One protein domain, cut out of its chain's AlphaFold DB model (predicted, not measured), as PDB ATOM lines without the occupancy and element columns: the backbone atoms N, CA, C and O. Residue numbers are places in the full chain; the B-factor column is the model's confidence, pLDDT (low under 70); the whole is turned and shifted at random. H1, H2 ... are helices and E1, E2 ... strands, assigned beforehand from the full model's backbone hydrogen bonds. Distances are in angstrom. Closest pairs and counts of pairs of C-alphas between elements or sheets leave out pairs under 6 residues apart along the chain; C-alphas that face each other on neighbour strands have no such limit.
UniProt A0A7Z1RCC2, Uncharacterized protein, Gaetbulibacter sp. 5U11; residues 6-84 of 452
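This is residues 6 to 84 of the 452 residues of an uncharacterized protein of Gaetbulibacter sp. 5U11 (UniProt A0A7Z1RCC2). With little regular structure, a thin tail, residues 6 to 16, sticks out from strands E1 and E2, side by side; a link leads on to a head, a twisted four-strand sheet with H1 over one face. The 79 printed residues, 31 in named elements, mostly strand, run E1, E2, E3, H1, E4, E5, E6; the mixed sheet's order is E3, E4, E5, E6. It is extended, radius of gyration of the C-alphas 19.1 A, spanning 63 by 33 by 17 A.

E1, residues 20 to 23, begins at C-alpha 20 (45.967, 118.939, 43.929). E2 is 35 to 38, E3 47 to 49, H1 51 to 56, E4 64 to 67, E5 72 to 77, 15.6 A long, and E6 80 to 83, ending at C-alpha 83 (44.442, 140.361, 63.101).

E1 and E2 are parallel, N 22 to O 36 2.9 A. E4, E5, E6 form a meander of antiparallel hairpins, N 74 to O 65 2.8 A, N 77 to O 80 2.8 A. H1, every O i to N i+4 pair within hydrogen-bond range, is on the sheet, height 7.6 A.

The printed part has no cut. E1 to E2 is a long link. Residues 6 to 18 have pLDDT under 70.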
ATOM      1  N   LEU A   6      64.003 119.553  13.996       58.50
ATOM      2  CA  LEU A   6      62.766 120.265  14.363       58.50
ATOM      3  C   LEU A   6      61.612 119.285  14.691       58.50
ATOM      4  O   LEU A   6      60.676 119.662  15.378       58.50
ATOM      5  N   LEU A   7      61.695 118.031  14.225       56.56
ATOM      6  CA  LEU A   7      60.741 116.949  14.487       56.56
ATOM      7  C   LEU A   7      61.192 116.003  15.624       56.56
ATOM      8  O   LEU A   7      60.379 115.207  16.081       56.56
ATOM      9  N   LEU A   8      62.455 116.060  16.083       55.72
ATOM     10  CA  LEU A   8      63.015 115.066  17.016       55.72
ATOM     11  C   LEU A   8      63.007 115.476  18.494       55.72
ATOM     12  O   LEU A   8      63.151 114.608  19.342       55.72
ATOM     13  N   ALA A   9      62.820 116.741  18.863       52.38
ATOM     14  CA  ALA A   9      62.794 117.069  20.299       52.38
ATOM     15  C   ALA A   9      61.762 118.121  20.714       52.38
ATOM     16  O   ALA A   9      61.767 118.583  21.844       52.38
ATOM     17  N   ILE A  10      60.766 118.331  19.851       54.88
ATOM     18  CA  ILE A  10      59.374 118.539  20.280       54.88
ATOM     19  C   ILE A  10      58.826 117.262  20.991       54.88
ATOM     20  O   ILE A  10      57.695 117.244  21.456       54.88
ATOM     21  N   LEU A  11      59.639 116.199  21.149       52.31
ATOM     22  CA  LEU A  11      59.255 114.910  21.737       52.31
ATOM     23  C   LEU A  11      59.978 114.504  23.042       52.31
ATOM     24  O   LEU A  11      59.736 113.405  23.528       52.31
ATOM     25  N   ILE A  12      60.857 115.310  23.648       51.75
ATOM     26  CA  ILE A  12      61.547 114.878  24.884       51.75
ATOM     27  C   ILE A  12      61.795 116.104  25.775       51.75
ATOM     28  O   ILE A  12      62.694 116.880  25.488       51.75
ATOM     29  N   THR A  13      61.074 116.423  26.845       52.88
ATOM     30  CA  THR A  13      59.999 115.777  27.610       52.88
ATOM     31  C   THR A  13      59.420 116.870  28.518       52.88
ATOM     32  O   THR A  13      60.169 117.487  29.277       52.88
ATOM     33  N   THR A  14      58.110 117.108  28.478       53.12
ATOM     34  CA  THR A  14      57.391 117.878  29.503       53.12
ATOM     35  C   THR A  14      57.272 117.037  30.774       53.12
ATOM     36  O   THR A  14      56.666 115.967  30.750       53.12
ATOM     37  N   ASN A  15      57.843 117.520  31.879       57.50
ATOM     38  CA  ASN A  15      57.524 117.025  33.218       57.50
ATOM     39  C   ASN A  15      56.115 117.514  33.572       57.50
ATOM     40  O   ASN A  15      55.874 118.720  33.578       57.50
ATOM     41  N   VAL A  16      55.182 116.599  33.834       56.91
ATOM     42  CA  VAL A  16      53.857 116.961  34.351       56.91
ATOM     43  C   VAL A  16      53.988 117.147  35.863       56.91
ATOM     44  O   VAL A  16      54.254 116.186  36.582       56.91
ATOM     45  N   PHE A  17      53.835 118.384  36.339       61.41
ATOM     46  CA  PHE A  17      53.641 118.686  37.758       61.41
ATOM     47  C   PHE A  17      52.175 118.401  38.115       61.41
ATOM     48  O   PHE A  17      51.273 118.883  37.430       61.41
ATOM     49  N   ALA A  18      51.929 117.598  39.151       61.25
ATOM     50  CA  ALA A  18      50.577 117.337  39.635       61.25
ATOM     51  C   ALA A  18      50.115 118.492  40.540       61.25
ATOM     52  O   ALA A  18      50.766 118.778  41.544       61.25
ATOM     53  N   GLN A  19      49.003 119.137  40.181       74.06
ATOM     54  CA  GLN A  19      48.262 120.065  41.044       74.06
ATOM     55  C   GLN A  19      47.199 119.275  41.821       74.06
ATOM     56  O   GLN A  19      46.708 118.258  41.321       74.06
ATOM     57  N   VAL A  20      46.863 119.699  43.043       80.19
ATOM     58  CA  VAL A  20      45.967 118.939  43.929       80.19
ATOM     59  C   VAL A  20      44.708 119.745  44.229       80.19
ATOM     60  O   VAL A  20      44.753 120.716  44.974       80.19
ATOM     61  N   LYS A  21      43.563 119.312  43.700       86.88
ATOM     62  CA  LYS A  21      42.249 119.776  44.165       86.88
ATOM     63  C   LYS A  21      41.667 118.733  45.100       86.88
ATOM     64  O   LYS A  21      41.676 117.540  44.791       86.88
ATOM     65  N   ILE A  22      41.199 119.171  46.262       86.19
ATOM     66  CA  ILE A  22      40.613 118.301  47.280       86.19
ATOM     67  C   ILE A  22      39.177 118.744  47.513       86.19
ATOM     68  O   ILE A  22      38.928 119.846  47.993       86.19
ATOM     69  N   GLY A  23      38.241 117.844  47.220       85.38
ATOM     70  CA  GLY A  23      36.818 118.074  47.422       85.38
ATOM     71  C   GLY A  23      36.012 117.824  46.156       85.38
ATOM     72  O   GLY A  23      36.269 116.854  45.441       85.38
ATOM     73  N   GLU A  24      35.003 118.655  45.930       84.75
ATOM     74  CA  GLU A  24      34.107 118.566  44.779       84.75
ATOM     75  C   GLU A  24      34.825 119.027  43.495       84.75
ATOM     76  O   GLU A  24      35.792 119.784  43.547       84.75
ATOM     77  N   ASN A  25      34.408 118.492  42.342       86.00
ATOM     78  CA  ASN A  25      34.983 118.782  41.019       86.00
ATOM     79  C   ASN A  25      36.526 118.672  40.924       86.00
ATOM     80  O   ASN A  25      37.171 119.559  40.365       86.00
ATOM     81  N   PRO A  26      37.164 117.581  41.402       84.31
ATOM     82  CA  PRO A  26      38.629 117.484  41.455       84.31
ATOM     83  C   PRO A  26      39.311 117.450  40.076       84.31
ATOM     84  O   PRO A  26      40.532 117.549  40.006       84.31
ATOM     85  N   GLN A  27      38.540 117.296  38.994       82.56
ATOM     86  CA  GLN A  27      39.047 117.329  37.618       82.56
ATOM     87  C   GLN A  27      39.233 118.757  37.090       82.56
ATOM     88  O   GLN A  27      40.035 118.965  36.185       82.56
ATOM     89  N   ASP A  28      38.533 119.724  37.679       86.31
ATOM     90  CA  ASP A  28      38.565 121.127  37.282       86.31
ATOM     91  C   ASP A  28      39.340 121.917  38.340       86.31
ATOM     92  O   ASP A  28      38.771 122.677  39.124       86.31
ATOM     93  N   ILE A  29      40.650 121.668  38.423       83.62
ATOM     94  CA  ILE A  29      41.554 122.512  39.210       83.62
ATOM     95  C   ILE A  29      41.900 123.767  38.412       83.62
ATOM     96  O   ILE A  29      42.275 123.670  37.240       83.62
ATOM     97  N   ASP A  30      41.789 124.940  39.037       83.31
ATOM     98  CA  ASP A  30      42.233 126.171  38.392       83.31
ATOM     99  C   ASP A  30      43.738 126.091  38.100       83.31
ATOM    100  O   ASP A  30      44.529 125.630  38.924       83.31
ATOM    101  N   GLN A  31      44.155 126.541  36.915       83.56
ATOM    102  CA  GLN A  31      45.554 126.466  36.492       83.56
ATOM    103  C   GLN A  31      46.505 127.265  37.405       83.56
ATOM    104  O   GLN A  31      47.711 127.018  37.392       83.56
ATOM    105  N   ASN A  32      45.985 128.214  38.183       85.12
ATOM    106  CA  ASN A  32      46.759 129.007  39.134       85.12
ATOM    107  C   ASN A  32      46.767 128.409  40.552       85.12
ATOM    108  O   ASN A  32      47.482 128.913  41.423       85.12
ATOM    109  N   SER A  33      45.995 127.350  40.801       85.69
ATOM    110  CA  SER A  33      45.873 126.718  42.112       85.69
ATOM    111  C   SER A  33      46.906 125.608  42.297       85.69
ATOM    112  O   SER A  33      46.810 124.534  41.713       85.69
ATOM    113  N   VAL A  34      47.853 125.797  43.220       82.81
ATOM    114  CA  VAL A  34      48.703 124.682  43.691       82.81
ATOM    115  C   VAL A  34      47.897 123.710  44.568       82.81
ATOM    116  O   VAL A  34      48.086 122.493  44.489       82.81
ATOM    117  N   LEU A  35      46.987 124.251  45.386       86.88
ATOM    118  CA  LEU A  35      46.020 123.519  46.201       86.88
ATOM    119  C   LEU A  35      44.686 124.262  46.179       86.88
ATOM    120  O   LEU A  35      44.634 125.432  46.552       86.88
ATOM    121  N   GLU A  36      43.618 123.567  45.805       88.81
ATOM    122  CA  GLU A  36      42.260 124.106  45.829       88.81
ATOM    123  C   GLU A  36      41.358 123.237  46.704       88.81
ATOM    124  O   GLU A  36      41.391 122.006  46.615       88.81
ATOM    125  N   LEU A  37      40.571 123.877  47.570       89.25
ATOM    126  CA  LEU A  37      39.610 123.214  48.446       89.25
ATOM    127  C   LEU A  37      38.207 123.667  48.051       89.25
ATOM    128  O   LEU A  37      37.834 124.807  48.315       89.25
ATOM    129  N   GLU A  38      37.434 122.776  47.438       89.50
ATOM    130  CA  GLU A  38      36.046 123.055  47.061       89.50
ATOM    131  C   GLU A  38      35.116 122.114  47.823       89.50
ATOM    132  O   GLU A  38      35.196 120.890  47.705       89.50
ATOM    133  N   SER A  39      34.228 122.667  48.642       89.00
ATOM    134  CA  SER A  39      33.187 121.881  49.290       89.00
ATOM    135  C   SER A  39      31.995 122.751  49.641       89.00
ATOM    136  O   SER A  39      32.142 123.819  50.227       89.00
ATOM    137  N   THR A  40      30.802 122.239  49.363       89.12
ATOM    138  CA  THR A  40      29.539 122.830  49.824       89.12
ATOM    139  C   THR A  40      29.217 122.528  51.293       89.12
ATOM    140  O   THR A  40      28.307 123.129  51.858       89.12
ATOM    141  N   THR A  41      29.942 121.598  51.933       86.50
ATOM    142  CA  THR A  41      29.612 121.091  53.284       86.50
ATOM    143  C   THR A  41      30.774 121.087  54.276       86.50
ATOM    144  O   THR A  41      30.564 120.821  55.460       86.50
ATOM    145  N   LYS A  42      32.003 121.362  53.832       88.12
ATOM    146  CA  LYS A  42      33.208 121.353  54.672       88.12
ATOM    147  C   LYS A  42      34.016 122.624  54.454       88.12
ATOM    148  O   LYS A  42      33.985 123.210  53.381       88.12
ATOM    149  N   THR A  43      34.772 123.022  55.467       85.25
ATOM    150  CA  THR A  43      35.633 124.208  55.423       85.25
ATOM    151  C   THR A  43      37.061 123.853  55.816       85.25
ATOM    152  O   THR A  43      37.317 122.826  56.453       85.25
ATOM    153  N   LEU A  44      38.010 124.709  55.433       90.06
ATOM    154  CA  LEU A  44      39.373 124.624  55.938       90.06
ATOM    155  C   LEU A  44      39.390 125.067  57.401       90.06
ATOM    156  O   LEU A  44      39.170 126.235  57.713       90.06
ATOM    157  N   VAL A  45      39.710 124.138  58.295       89.56
ATOM    158  CA  VAL A  45      40.110 124.486  59.657       89.56
ATOM    159  C   VAL A  45      41.617 124.687  59.646       89.56
ATOM    160  O   VAL A  45      42.380 123.730  59.532       89.56
ATOM    161  N   VAL A  46      42.041 125.945  59.736       91.69
ATOM    162  CA  VAL A  46      43.454 126.295  59.917       91.69
ATOM    163  C   VAL A  46      43.938 125.888  61.311       91.69
ATOM    164  O   VAL A  46      43.143 125.553  62.192       91.69
ATOM    165  N   THR A  47      45.249 125.921  61.539       93.25
ATOM    166  CA  THR A  47      45.826 125.641  62.857       93.25
ATOM    167  C   THR A  47      45.234 126.591  63.905       93.25
ATOM    168  O   THR A  47      45.327 127.810  63.773       93.25
ATOM    169  N   ARG A  48      44.594 126.023  64.933       94.75
ATOM    170  CA  ARG A  48      43.987 126.758  66.051       94.75
ATOM    171  C   ARG A  48      44.936 126.717  67.236       94.75
ATOM    172  O   ARG A  48      45.268 125.629  67.701       94.75
ATOM    173  N   ILE A  49      45.376 127.877  67.693       94.94
ATOM    174  CA  ILE A  49      46.393 128.020  68.737       94.94
ATOM    175  C   ILE A  49      46.064 129.226  69.610       94.94
ATOM    176  O   ILE A  49      45.433 130.171  69.147       94.94
ATOM    177  N   THR A  50      46.490 129.193  70.867       95.62
ATOM    178  CA  THR A  50      46.377 130.342  71.780       95.62
ATOM    179  C   THR A  50      47.364 131.442  71.390       95.62
ATOM    180  O   THR A  50      48.333 131.173  70.675       95.62
ATOM    181  N   THR A  51      47.207 132.664  71.908       92.94
ATOM    182  CA  THR A  51      48.144 133.772  71.637       92.94
ATOM    183  C   THR A  51      49.572 133.402  72.047       92.94
ATOM    184  O   THR A  51      50.538 133.673  71.331       92.94
ATOM    185  N   ALA A  52      49.723 132.718  73.183       93.81
ATOM    186  CA  ALA A  52      51.028 132.275  73.666       93.81
ATOM    187  C   ALA A  52      51.681 131.251  72.722       93.81
ATOM    188  O   ALA A  52      52.873 131.345  72.436       93.81
ATOM    189  N   GLN A  53      50.905 130.290  72.215       94.44
ATOM    190  CA  GLN A  53      51.396 129.296  71.259       94.44
ATOM    191  C   GLN A  53      51.700 129.926  69.896       94.44
ATOM    192  O   GLN A  53      52.722 129.608  69.294       94.44
ATOM    193  N   MET A  54      50.857 130.854  69.445       93.12
ATOM    194  CA  MET A  54      51.014 131.608  68.202       93.12
ATOM    195  C   MET A  54      52.314 132.417  68.170       93.12
ATOM    196  O   MET A  54      53.016 132.410  67.160       93.12
ATOM    197  N   ASN A  55      52.697 133.031  69.289       91.06
ATOM    198  CA  ASN A  55      53.951 133.782  69.399       91.06
ATOM    199  C   ASN A  55      55.190 132.905  69.651       91.06
ATOM    200  O   ASN A  55      56.314 133.379  69.508       91.06
ATOM    201  N   ALA A  56      55.006 131.642  70.042       92.19
ATOM    202  CA  ALA A  56      56.104 130.710  70.300       92.19
ATOM    203  C   ALA A  56      56.551 129.933  69.051       92.19
ATOM    204  O   ALA A  56      57.610 129.305  69.064       92.19
ATOM    205  N   ILE A  57      55.751 129.948  67.984       89.81
ATOM    206  CA  ILE A  57      56.104 129.323  66.710       89.81
ATOM    207  C   ILE A  57      56.838 130.311  65.796       89.81
ATOM    208  O   ILE A  57      56.620 131.517  65.856       89.81
ATOM    209  N   THR A  58      57.689 129.786  64.912       89.94
ATOM    210  CA  THR A  58      58.295 130.520  63.784       89.94
ATOM    211  C   THR A  58      57.582 130.133  62.486       89.94
ATOM    212  O   THR A  58      58.047 129.227  61.786       89.94
ATOM    213  N   PRO A  59      56.416 130.732  62.187       91.38
ATOM    214  CA  PRO A  59      55.672 130.458  60.965       91.38
ATOM    215  C   PRO A  59      56.370 131.067  59.739       91.38
ATOM    216  O   PRO A  59      57.238 131.933  59.854       91.38
ATOM    217  N   LEU A  60      55.972 130.611  58.552       91.94
ATOM    218  CA  LEU A  60      56.350 131.263  57.301       91.94
ATOM    219  C   LEU A  60      55.446 132.466  57.029       91.94
ATOM    220  O   LEU A  60      54.309 132.536  57.491       91.94
ATOM    221  N   GLU A  61      55.964 133.391  56.233       91.62
ATOM    222  CA  GLU A  61      55.236 134.555  55.753       91.62
ATOM    223  C   GLU A  61      53.950 134.148  55.013       91.62
ATOM    224  O   GLU A  61      53.958 133.253  54.167       91.62
ATOM    225  N   GLY A  62      52.838 134.792  55.352       89.19
ATOM    226  CA  GLY A  62      51.510 134.470  54.842       89.19
ATOM    227  C   GLY A  62      50.813 133.311  55.561       89.19
ATOM    228  O   GLY A  62      49.682 132.996  55.197       89.19
ATOM    229  N   ALA A  63      51.432 132.687  56.574       93.38
ATOM    230  CA  ALA A  63      50.769 131.662  57.378       93.38
ATOM    231  C   ALA A  63      49.506 132.219  58.044       93.38
ATOM    232  O   ALA A  63      49.495 133.351  58.523       93.38
ATOM    233  N   ILE A  64      48.456 131.403  58.109       93.94
ATOM    234  CA  ILE A  64      47.186 131.772  58.732       93.94
ATOM    235  C   ILE A  64      46.912 130.808  59.877       93.94
ATOM    236  O   ILE A  64      46.995 129.588  59.715       93.94
ATOM    237  N   ALA A  65      46.567 131.365  61.030       93.81
ATOM    238  CA  ALA A  65      46.162 130.616  62.202       93.81
ATOM    239  C   ALA A  65      44.946 131.287  62.841       93.81
ATOM    240  O   ALA A  65      44.801 132.506  62.808       93.81
ATOM    241  N   TYR A  66      44.064 130.488  63.430       95.00
ATOM    242  CA  TYR A  66      42.976 131.022  64.241       95.00
ATOM    243  C   TYR A  66      43.467 131.129  65.680       95.00
ATOM    244  O   TYR A  66      43.824 130.114  66.290       95.00
ATOM    245  N   ASN A  67      43.493 132.348  66.207       94.56
ATOM    246  CA  ASN A  67      43.804 132.594  67.598       94.56
ATOM    247  C   ASN A  67      42.561 132.328  68.444       94.56
ATOM    248  O   ASN A  67      41.543 132.992  68.276       94.56
ATOM    249  N   THR A  68      42.636 131.346  69.336       94.00
ATOM    250  CA  THR A  68      41.495 130.977  70.183       94.00
ATOM    251  C   THR A  68      41.304 131.873  71.397       94.00
ATOM    252  O   THR A  68      40.242 131.803  71.997       94.00
ATOM    253  N   ASP A  69      42.306 132.665  71.788       94.38
ATOM    254  CA  ASP A  69      42.164 133.588  72.923       94.38
ATOM    255  C   ASP A  69      41.515 134.907  72.480       94.38
ATOM    256  O   ASP A  69      40.728 135.490  73.217       94.38
ATOM    257  N   GLU A  70      41.826 135.349  71.258       90.44
ATOM    258  CA  GLU A  70      41.278 136.568  70.637       90.44
ATOM    259  C   GLU A  70      40.049 136.286  69.755       90.44
ATOM    260  O   GLU A  70      39.513 137.193  69.124       90.44
ATOM    261  N   ASP A  71      39.653 135.013  69.648       90.81
ATOM    262  CA  ASP A  71      38.569 134.516  68.794       90.81
ATOM    263  C   ASP A  71      38.573 135.085  67.361       90.81
ATOM    264  O   ASP A  71      37.542 135.444  66.789       90.81
ATOM    265  N   CYS A  72      39.756 135.150  66.747       91.06
ATOM    266  CA  CYS A  72      39.927 135.743  65.423       91.06
ATOM    267  C   CYS A  72      40.996 135.027  64.585       91.06
ATOM    268  O   CYS A  72      41.913 134.382  65.098       91.06
ATOM    269  N   LEU A  73      40.887 135.147  63.258       93.69
ATOM    270  CA  LEU A  73      41.943 134.756  62.327       93.69
ATOM    271  C   LEU A  73      43.079 135.777  62.326       93.69
ATOM    272  O   LEU A  73      42.863 136.979  62.182       93.69
ATOM    273  N   PHE A  74      44.300 135.262  62.395       94.44
ATOM    274  CA  PHE A  74      45.520 136.034  62.257       94.44
ATOM    275  C   PHE A  74      46.320 135.533  61.061       94.44
ATOM    276  O   PHE A  74      46.410 134.328  60.808       94.44
ATOM    277  N   GLN A  75      46.929 136.472  60.345       94.69
ATOM    278  CA  GLN A  75      47.927 136.192  59.324       94.69
ATOM    279  C   GLN A  75      49.296 136.627  59.835       94.69
ATOM    280  O   GLN A  75      49.446 137.729  60.360       94.69
ATOM    281  N   TYR A  76      50.296 135.768  59.668       95.50
ATOM    282  CA  TYR A  76      51.674 136.140  59.920       95.50
ATOM    283  C   TYR A  76      52.219 136.862  58.700       95.50
ATOM    284  O   TYR A  76      52.338 136.266  57.628       95.50
ATOM    285  N   ASN A  77      52.522 138.143  58.845       92.62
ATOM    286  CA  ASN A  77      53.184 138.924  57.819       92.62
ATOM    287  C   ASN A  77      54.144 139.964  58.427       92.62
ATOM    288  O   ASN A  77      53.972 140.446  59.544       92.62
ATOM    289  N   ASN A  78      55.202 140.283  57.694       90.69
ATOM    290  CA  ASN A  78      56.336 141.119  58.048       90.69
ATOM    291  C   ASN A  78      56.872 140.816  59.449       90.69
ATOM    292  O   ASN A  78      57.063 141.714  60.267       90.69
ATOM    293  N   ASN A  79      57.103 139.529  59.717       87.62
ATOM    294  CA  ASN A  79      57.570 139.024  61.007       87.62
ATOM    295  C   ASN A  79      56.617 139.264  62.206       87.62
ATOM    296  O   ASN A  79      57.054 139.146  63.355       87.62
ATOM    297  N   ALA A  80      55.329 139.535  61.978       91.44
ATOM    298  CA  ALA A  80      54.336 139.744  63.033       91.44
ATOM    299  C   ALA A  80      52.987 139.073  62.726       91.44
ATOM    300  O   ALA A  80      52.628 138.855  61.574       91.44
ATOM    301  N   TRP A  81      52.214 138.763  63.769       92.81
ATOM    302  CA  TRP A  81      50.826 138.320  63.619       92.81
ATOM    303  C   TRP A  81      49.896 139.532  63.561       92.81
ATOM    304  O   TRP A  81      49.832 140.305  64.514       92.81
ATOM    305  N   ASN A  82      49.157 139.671  62.462       91.12
ATOM    306  CA  ASN A  82      48.159 140.718  62.271       91.12
ATOM    307  C   ASN A  82      46.750 140.123  62.268       91.12
ATOM    308  O   ASN A  82      46.490 139.120  61.597       91.12
ATOM    309  N   SER A  83      45.854 140.745  63.040       90.81
ATOM    310  CA  SER A  83      44.442 140.361  63.101       90.81
ATOM    311  C   SER A  83      43.750 140.716  61.791       90.81
ATOM    312  O   SER A  83      43.966 141.797  61.243       90.81
ATOM    313  N   LEU A  84      42.903 139.814  61.301       88.62
ATOM    314  CA  LEU A  84      42.093 140.027  60.102       88.62
ATOM    315  C   LEU A  84      40.634 140.392  60.420       88.62
ATOM    316  O   LEU A  84      39.821 140.495  59.504       88.62
TER     317      LEU A  84